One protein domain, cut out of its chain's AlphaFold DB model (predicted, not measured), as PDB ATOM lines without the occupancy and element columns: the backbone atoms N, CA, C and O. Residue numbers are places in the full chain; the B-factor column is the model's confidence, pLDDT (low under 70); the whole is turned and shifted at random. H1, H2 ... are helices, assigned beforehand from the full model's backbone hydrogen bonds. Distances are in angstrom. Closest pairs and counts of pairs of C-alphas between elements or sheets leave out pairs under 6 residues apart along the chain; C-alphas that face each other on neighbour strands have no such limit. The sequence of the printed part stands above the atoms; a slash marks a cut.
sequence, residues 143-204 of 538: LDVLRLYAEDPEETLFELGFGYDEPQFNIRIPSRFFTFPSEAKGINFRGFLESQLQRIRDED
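What this domain is: This is residues 143 to 204 of the 538 residues of the protein "Protein TESPA1" of Takifugu flavidus (sansaifugu) (UniProt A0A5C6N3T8). Picture a wide, open U: a small body of two short helices, H2 and H3, with the loops round them, and two arms that stick out from it toward the same end of the longest axis, with empty space between them. One arm is residues 143 to 151, with H1 at its tip; the other is residues 193 to 204, of which 193 to 203 belong to the long helix H4. Between H2 and H3 the chain swings out in a wide loop, residues 160 to 175. The printed part has 62 residues with four named helices, in the order H1, H2, H3, H4, and no named strand, and its class is all helix. It is only just loose, close to compact, with a radius of gyration of the C-alphas of 13.0 A and spans of 33 by 30 by 18 A.

How they stand to each other: Start at the first printed residue, where H1, residues 143 to 148, stands free. After a tight link of 4 residues comes H2, residues 153 to 159, and H1 and H2 are apart. Go on to H3, residues 176 to 179: H2 and H3 are close but not clearly touching, and their closest C-alphas, those of Leu 157 and Phe 177, are 7.0 A apart. Last comes H4, residues 189 to 203. H3 and H4 are close but not clearly touching, their closest C-alphas being those of Phe 178 and Phe 189, 7.3 A apart. H1 is apart from H3 and from H4, and H2 is apart from H4. In the backbones of H1, H2 and H4, every O i to N i+4 pair is within hydrogen-bond range; H3 is too short for such a pair, and its one O i to N i+3 pair is within range.

Where its parts are: Find C-alpha 143 at (183.380, 130.806, 251.155); from there H1 runs 8.7 A to C-alpha 148. Look next at C-alpha 153, at (177.455, 121.532, 236.184), where H2 begins; it runs 9.9 A to C-alpha 159. H3 takes 5.1 A from C-alpha 176 to C-alpha 179. H4, the longest helix with 15 residues, runs 20.9 A from C-alpha 189 to C-alpha 203 at (188.878, 135.576, 230.820).

The domain as a whole: The two C-alphas farthest apart, those of Leu 143 and Lys 185, are 35.7 A apart, and the first and last printed C-alphas, those of Leu 143 and Asp 204, are 20.5 A apart. Without the stretches that stand free, the body has 41 residues and spans 29 by 17 by 16 A. The link from H2 to H3 is long, with 16 residues, and the link from H3 to H4 is short, with 9. The printed part has no cut. Its mean pLDDT is 86.9, and one residue, Pro 167 in the long link, is under 70.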
ATOM      1  N   LEU A 143     183.565 132.182 251.627       90.12
ATOM      2  CA  LEU A 143     183.380 130.806 251.155       90.12
ATOM      3  C   LEU A 143     181.902 130.412 250.981       90.12
ATOM      4  O   LEU A 143     181.593 129.627 250.093       90.12
ATOM      5  N   ASP A 144     180.996 130.939 251.804       89.56
ATOM      6  CA  ASP A 144     179.564 130.641 251.705       89.56
ATOM      7  C   ASP A 144     178.912 131.475 250.595       89.56
ATOM      8  O   ASP A 144     178.110 130.943 249.838       89.56
ATOM      9  N   VAL A 145     179.337 132.734 250.413       90.25
ATOM     10  CA  VAL A 145     178.993 133.546 249.231       90.25
ATOM     11  C   VAL A 145     179.479 132.860 247.952       90.25
ATOM     12  O   VAL A 145     178.696 132.673 247.030       90.25
ATOM     13  N   LEU A 146     180.737 132.410 247.902       90.00
ATOM     14  CA  LEU A 146     181.269 131.677 246.746       90.00
ATOM     15  C   LEU A 146     180.603 130.308 246.537       90.00
ATOM     16  O   LEU A 146     180.623 129.818 245.417       90.00
ATOM     17  N   ARG A 147     180.004 129.695 247.569       84.94
ATOM     18  CA  ARG A 147     179.185 128.478 247.425       84.94
ATOM     19  C   ARG A 147     177.774 128.785 246.909       84.94
ATOM     20  O   ARG A 147     177.205 127.954 246.219       84.94
ATOM     21  N   LEU A 148     177.220 129.956 247.229       85.12
ATOM     22  CA  LEU A 148     175.942 130.440 246.686       85.12
ATOM     23  C   LEU A 148     176.054 130.881 245.214       85.12
ATOM     24  O   LEU A 148     175.059 130.832 244.502       85.12
ATOM     25  N   TYR A 149     177.251 131.279 244.768       82.88
ATOM     26  CA  TYR A 149     177.603 131.565 243.368       82.88
ATOM     27  C   TYR A 149     178.497 130.466 242.754       82.88
ATOM     28  O   TYR A 149     179.430 130.761 242.009       82.88
ATOM     29  N   ALA A 150     178.271 129.204 243.124       84.50
ATOM     30  CA  ALA A 150     178.903 128.057 242.481       84.50
ATOM     31  C   ALA A 150     177.836 127.289 241.698       84.50
ATOM     32  O   ALA A 150     177.144 126.453 242.275       84.50
ATOM     33  N   GLU A 151     177.696 127.578 240.401       87.81
ATOM     34  CA  GLU A 151     176.764 126.845 239.541       87.81
ATOM     35  C   GLU A 151     177.117 125.348 239.492       87.81
ATOM     36  O   GLU A 151     178.266 124.969 239.230       87.81
ATOM     37  N   ASP A 152     176.123 124.482 239.711       87.56
ATOM     38  CA  ASP A 152     176.297 123.039 239.555       87.56
ATOM     39  C   ASP A 152     176.363 122.693 238.051       87.56
ATOM     40  O   ASP A 152     175.467 123.078 237.286       87.56
ATOM     41  N   PRO A 153     177.399 121.976 237.572       88.94
ATOM     42  CA  PRO A 153     177.455 121.532 236.184       88.94
ATOM     43  C   PRO A 153     176.328 120.557 235.797       88.94
ATOM     44  O   PRO A 153     176.035 120.453 234.609       88.94
ATOM     45  N   GLU A 154     175.707 119.846 236.741       89.44
ATOM     46  CA  GLU A 154     174.529 119.004 236.494       89.44
ATOM     47  C   GLU A 154     173.294 119.857 236.189       89.44
ATOM     48  O   GLU A 154     172.696 119.707 235.122       89.44
ATOM     49  N   GLU A 155     172.969 120.800 237.078       89.50
ATOM     50  CA  GLU A 155     171.860 121.750 236.916       89.50
ATOM     51  C   GLU A 155     172.035 122.568 235.629       89.50
ATOM     52  O   GLU A 155     171.144 122.593 234.781       89.50
ATOM     53  N   THR A 156     173.238 123.106 235.400       90.75
ATOM     54  CA  THR A 156     173.588 123.849 234.177       90.75
ATOM     55  C   THR A 156     173.347 123.023 232.907       90.75
ATOM     56  O   THR A 156     172.830 123.536 231.916       90.75
ATOM     57  N   LEU A 157     173.731 121.740 232.889       91.50
ATOM     58  CA  LEU A 157     173.524 120.884 231.717       91.50
ATOM     59  C   LEU A 157     172.052 120.484 231.546       91.50
ATOM     60  O   LEU A 157     171.590 120.378 230.408       91.50
ATOM     61  N   PHE A 158     171.313 120.314 232.641       90.38
ATOM     62  CA  PHE A 158     169.881 120.042 232.605       90.38
ATOM     63  C   PHE A 158     169.069 121.250 232.100       90.38
ATOM     64  O   PHE A 158     168.230 121.080 231.219       90.38
ATOM     65  N   GLU A 159     169.377 122.477 232.539       91.00
ATOM     66  CA  GLU A 159     168.773 123.714 232.005       91.00
ATOM     67  C   GLU A 159     169.041 123.905 230.504       91.00
ATOM     68  O   GLU A 159     168.182 124.374 229.752       91.00
ATOM     69  N   LEU A 160     170.228 123.501 230.041       91.19
ATOM     70  CA  LEU A 160     170.585 123.466 228.619       91.19
ATOM     71  C   LEU A 160     169.875 122.333 227.850       91.19
ATOM     72  O   LEU A 160     170.090 122.184 226.649       91.19
ATOM     73  N   GLY A 161     169.019 121.549 228.509       90.81
ATOM     74  CA  GLY A 161     168.207 120.493 227.915       90.81
ATOM     75  C   GLY A 161     168.975 119.212 227.602       90.81
ATOM     76  O   GLY A 161     168.537 118.460 226.734       90.81
ATOM     77  N   PHE A 162     170.130 118.963 228.226       91.00
ATOM     78  CA  PHE A 162     170.827 117.678 228.112       91.00
ATOM     79  C   PHE A 162     170.271 116.672 229.131       91.00
ATOM     80  O   PHE A 162     170.156 116.972 230.316       91.00
ATOM     81  N   GLY A 163     170.017 115.437 228.691       87.12
ATOM     82  CA  GLY A 163     169.573 114.357 229.578       87.12
ATOM     83  C   GLY A 163     168.137 114.531 230.089       87.12
ATOM     84  O   GLY A 163     167.270 115.028 229.381       87.12
ATOM     85  N   TYR A 164     167.887 114.048 231.304       82.00
ATOM     86  CA  TYR A 164     166.598 114.109 231.995       82.00
ATOM     87  C   TYR A 164     166.822 114.253 233.509       82.00
ATOM     88  O   TYR A 164     167.914 113.942 234.006       82.00
ATOM     89  N   ASP A 165     165.788 114.710 234.219       80.81
ATOM     90  CA  ASP A 165     165.771 114.822 235.681       80.81
ATOM     91  C   ASP A 165     165.857 113.429 236.325       80.81
ATOM     92  O   ASP A 165     165.089 112.520 236.000       80.81
ATOM     93  N   GLU A 166     166.838 113.247 237.205       80.12
ATOM     94  CA  GLU A 166     167.114 111.991 237.893       80.12
ATOM     95  C   GLU A 166     167.865 112.298 239.203       80.12
ATOM     96  O   GLU A 166     169.061 112.601 239.160       80.12
ATOM     97  N   PRO A 167     167.202 112.220 240.372       67.06
ATOM     98  CA  PRO A 167     167.777 112.666 241.637       67.06
ATOM     99  C   PRO A 167     168.869 111.708 242.133       67.06
ATOM    100  O   PRO A 167     168.596 110.687 242.769       67.06
ATOM    101  N   GLN A 168     170.124 112.062 241.867       70.00
ATOM    102  CA  GLN A 168     171.322 111.402 242.386       70.00
ATOM    103  C   GLN A 168     172.269 112.462 242.962       70.00
ATOM    104  O   GLN A 168     172.279 113.595 242.501       70.00
ATOM    105  N   PHE A 169     173.066 112.106 243.976       71.19
ATOM    106  CA  PHE A 169     174.158 112.963 244.448       71.19
ATOM    107  C   PHE A 169     175.493 112.396 243.966       71.19
ATOM    108  O   PHE A 169     175.895 111.291 244.340       71.19
ATOM    109  N   ASN A 170     176.171 113.157 243.116       74.69
ATOM    110  CA  ASN A 170     177.248 112.691 242.255       74.69
ATOM    111  C   ASN A 170     178.429 113.668 242.286       74.69
ATOM    112  O   ASN A 170     178.303 114.854 242.006       74.69
ATOM    113  N   ILE A 171     179.628 113.145 242.546       77.88
ATOM    114  CA  ILE A 171     180.879 113.931 242.580       77.88
ATOM    115  C   ILE A 171     181.378 114.248 241.143       77.88
ATOM    116  O   ILE A 171     182.440 114.833 240.939       77.88
ATOM    117  N   ARG A 172     180.633 113.825 240.110       85.12
ATOM    118  CA  ARG A 172     180.981 113.956 238.692       85.12
ATOM    119  C   ARG A 172     179.730 113.853 237.817       85.12
ATOM    120  O   ARG A 172     178.970 112.906 237.986       85.12
ATOM    121  N   ILE A 173     179.647 114.726 236.808       87.56
ATOM    122  CA  ILE A 173     178.627 114.739 235.742       87.56
ATOM    123  C   ILE A 173     178.319 113.301 235.236       87.56
ATOM    124  O   ILE A 173     179.237 112.635 234.734       87.56
ATOM    125  N   PRO A 174     177.064 112.820 235.335       88.56
ATOM    126  CA  PRO A 174     176.628 111.488 234.925       88.56
ATOM    127  C   PRO A 174     176.683 111.262 233.413       88.56
ATOM    128  O   PRO A 174     176.576 112.187 232.608       88.56
ATOM    129  N   SER A 175     176.770 109.995 233.004       87.31
ATOM    130  CA  SER A 175     176.864 109.587 231.593       87.31
ATOM    131  C   SER A 175     175.664 110.006 230.729       87.31
ATOM    132  O   SER A 175     175.831 110.176 229.518       87.31
ATOM    133  N   ARG A 176     174.474 110.213 231.317       85.38
ATOM    134  CA  ARG A 176     173.257 110.607 230.579       85.38
ATOM    135  C   ARG A 176     173.443 111.912 229.793       85.38
ATOM    136  O   ARG A 176     173.142 111.939 228.602       85.38
ATOM    137  N   PHE A 177     174.077 112.924 230.388       88.62
ATOM    138  CA  PHE A 177     174.349 114.222 229.747       88.62
ATOM    139  C   PHE A 177     175.303 114.151 228.538       88.62
ATOM    140  O   PHE A 177     175.287 115.036 227.689       88.62
ATOM    141  N   PHE A 178     176.111 113.089 228.432       86.50
ATOM    142  CA  PHE A 178     176.992 112.831 227.284       86.50
ATOM    143  C   PHE A 178     176.328 111.960 226.204       86.50
ATOM    144  O   PHE A 178     176.840 111.866 225.089       86.50
ATOM    145  N   THR A 179     175.228 111.280 226.545       85.50
ATOM    146  CA  THR A 179     174.563 110.278 225.694       85.50
ATOM    147  C   THR A 179     173.388 110.878 224.923       85.50
ATOM    148  O   THR A 179     173.155 110.512 223.772       85.50
ATOM    149  N   PHE A 180     172.665 111.821 225.534       84.19
ATOM    150  CA  PHE A 180     171.542 112.515 224.908       84.19
ATOM    151  C   PHE A 180     171.971 113.886 224.358       84.19
ATOM    152  O   PHE A 180     172.725 114.601 225.020       84.19
ATOM    153  N   PRO A 181     171.519 114.284 223.152       85.94
ATOM    154  CA  PRO A 181     171.701 115.646 222.660       85.94
ATOM    155  C   PRO A 181     170.860 116.632 223.484       85.94
ATOM    156  O   PRO A 181     169.911 116.232 224.151       85.94
ATOM    157  N   SER A 182     171.183 117.923 223.395       91.75
ATOM    158  CA  SER A 182     170.395 118.969 224.052       91.75
ATOM    159  C   SER A 182     169.078 119.224 223.310       91.75
ATOM    160  O   SER A 182     169.084 119.392 222.085       91.75
ATOM    161  N   GLU A 183     167.976 119.359 224.047       89.25
ATOM    162  CA  GLU A 183     166.697 119.853 223.521       89.25
ATOM    163  C   GLU A 183     166.751 121.344 223.128       89.25
ATOM    164  O   GLU A 183     166.000 121.798 222.255       89.25
ATOM    165  N   ALA A 184     167.673 122.124 223.710       88.19
ATOM    166  CA  ALA A 184     167.848 123.536 223.394       88.19
ATOM    167  C   ALA A 184     168.388 123.728 221.963       88.19
ATOM    168  O   ALA A 184     169.527 123.395 221.615       88.19
ATOM    169  N   LYS A 185     167.543 124.299 221.097       84.31
ATOM    170  CA  LYS A 185     167.784 124.406 219.652       84.31
ATOM    171  C   LYS A 185     169.079 125.158 219.313       84.31
ATOM    172  O   LYS A 185     169.122 126.386 219.332       84.31
ATOM    173  N   GLY A 186     170.083 124.405 218.866       83.44
ATOM    174  CA  GLY A 186     171.378 124.920 218.413       83.44
ATOM    175  C   GLY A 186     172.520 124.722 219.409       83.44
ATOM    176  O   GLY A 186     173.662 125.016 219.063       83.44
ATOM    177  N   ILE A 187     172.245 124.191 220.603       89.50
ATOM    178  CA  ILE A 187     173.270 123.848 221.588       89.50
ATOM    179  C   ILE A 187     173.716 122.399 221.350       89.50
ATOM    180  O   ILE A 187     172.910 121.477 221.245       89.50
ATOM    181  N   ASN A 188     175.027 122.197 221.222       90.25
ATOM    182  CA  ASN A 188     175.654 120.882 221.111       90.25
ATOM    183  C   ASN A 188     176.664 120.733 222.248       90.25
ATOM    184  O   ASN A 188     177.400 121.679 222.519       90.25
ATOM    185  N   PHE A 189     176.732 119.557 222.879       90.06
ATOM    186  CA  PHE A 189     177.576 119.324 224.057       90.06
ATOM    187  C   PHE A 189     179.045 119.707 223.818       90.06
ATOM    188  O   PHE A 189     179.652 120.409 224.626       90.06
ATOM    189  N   ARG A 190     179.599 119.328 222.659       90.94
ATOM    190  CA  ARG A 190     180.969 119.687 222.275       90.94
ATOM    191  C   ARG A 190     181.114 121.194 222.066       90.94
ATOM    192  O   ARG A 190     182.028 121.782 222.627       90.94
ATOM    193  N   GLY A 191     180.206 121.818 221.313       91.31
ATOM    194  CA  GLY A 191     180.250 123.263 221.049       91.31
ATOM    195  C   GLY A 191     180.083 124.111 222.316       91.31
ATOM    196  O   GLY A 191     180.716 125.158 222.446       91.31
ATOM    197  N   PHE A 192     179.290 123.636 223.282       92.19
ATOM    198  CA  PHE A 192     179.174 124.235 224.609       92.19
ATOM    199  C   PHE A 192     180.495 124.130 225.382       92.19
ATOM    200  O   PHE A 192     181.017 125.154 225.813       92.19
ATOM    201  N   LEU A 193     181.087 122.934 225.496       92.50
ATOM    202  CA  LEU A 193     182.373 122.760 226.183       92.50
ATOM    203  C   LEU A 193     183.523 123.523 225.510       92.50
ATOM    204  O   LEU A 193     184.365 124.081 226.208       92.50
ATOM    205  N   GLU A 194     183.554 123.595 224.179       93.25
ATOM    206  CA  GLU A 194     184.524 124.412 223.439       93.25
ATOM    207  C   GLU A 194     184.325 125.908 223.722       93.25
ATOM    208  O   GLU A 194     185.305 126.616 223.942       93.25
ATOM    209  N   SER A 195     183.075 126.375 223.827       92.75
ATOM    210  CA  SER A 195     182.759 127.758 224.217       92.75
ATOM    211  C   SER A 195     183.163 128.063 225.664       92.75
ATOM    212  O   SER A 195     183.741 129.116 225.921       92.75
ATOM    213  N   GLN A 196     182.922 127.145 226.609       92.25
ATOM    214  CA  GLN A 196     183.356 127.304 228.005       92.25
ATOM    215  C   GLN A 196     184.885 127.295 228.129       92.25
ATOM    216  O   GLN A 196     185.456 128.137 228.815       92.25
ATOM    217  N   LEU A 197     185.567 126.386 227.424       90.88
ATOM    218  CA  LEU A 197     187.027 126.324 227.405       90.88
ATOM    219  C   LEU A 197     187.647 127.570 226.756       90.88
ATOM    220  O   LEU A 197     188.693 128.022 227.215       90.88
ATOM    221  N   GLN A 198     187.026 128.124 225.713       91.00
ATOM    222  CA  GLN A 198     187.469 129.378 225.106       91.00
ATOM    223  C   GLN A 198     187.267 130.554 226.068       91.00
ATOM    224  O   GLN A 198     188.213 131.294 226.317       91.00
ATOM    225  N   ARG A 199     186.089 130.656 226.699       91.56
ATOM    226  CA  ARG A 199     185.797 131.662 227.727       91.56
ATOM    227  C   ARG A 199     186.842 131.657 228.846       91.56
ATOM    228  O   ARG A 199     187.445 132.688 229.109       91.56
ATOM    229  N   ILE A 200     187.152 130.488 229.412       88.00
ATOM    230  CA  ILE A 200     188.177 130.333 230.460       88.00
ATOM    231  C   ILE A 200     189.580 130.760 229.980       88.00
ATOM    232  O   ILE A 200     190.371 131.267 230.771       88.00
ATOM    233  N   ARG A 201     189.920 130.579 228.695       86.50
ATOM    234  CA  ARG A 201     191.220 131.006 228.138       86.50
ATOM    235  C   ARG A 201     191.335 132.518 227.967       86.50
ATOM    236  O   ARG A 201     192.435 133.040 228.142       86.50
ATOM    237  N   ASP A 202     190.235 133.169 227.600       87.31
ATOM    238  CA  ASP A 202     190.183 134.603 227.309       87.31
ATOM    239  C   ASP A 202     189.963 135.437 228.585       87.31
ATOM    240  O   ASP A 202     190.594 136.479 228.751       87.31
ATOM    241  N   GLU A 203     189.115 134.961 229.505       85.94
ATOM    242  CA  GLU A 203     188.878 135.576 230.820       85.94
ATOM    243  C   GLU A 203     190.064 135.362 231.774       85.94
ATOM    244  O   GLU A 203     190.421 136.277 232.517       85.94
ATOM    245  N   ASP A 204     190.700 134.182 231.746       78.94
ATOM    246  CA  ASP A 204     191.751 133.809 232.700       78.94
ATOM    247  C   ASP A 204     193.048 133.302 232.019       78.94
ATOM    248  O   ASP A 204     193.429 132.123 232.108       78.94
TER     249      ASP A 204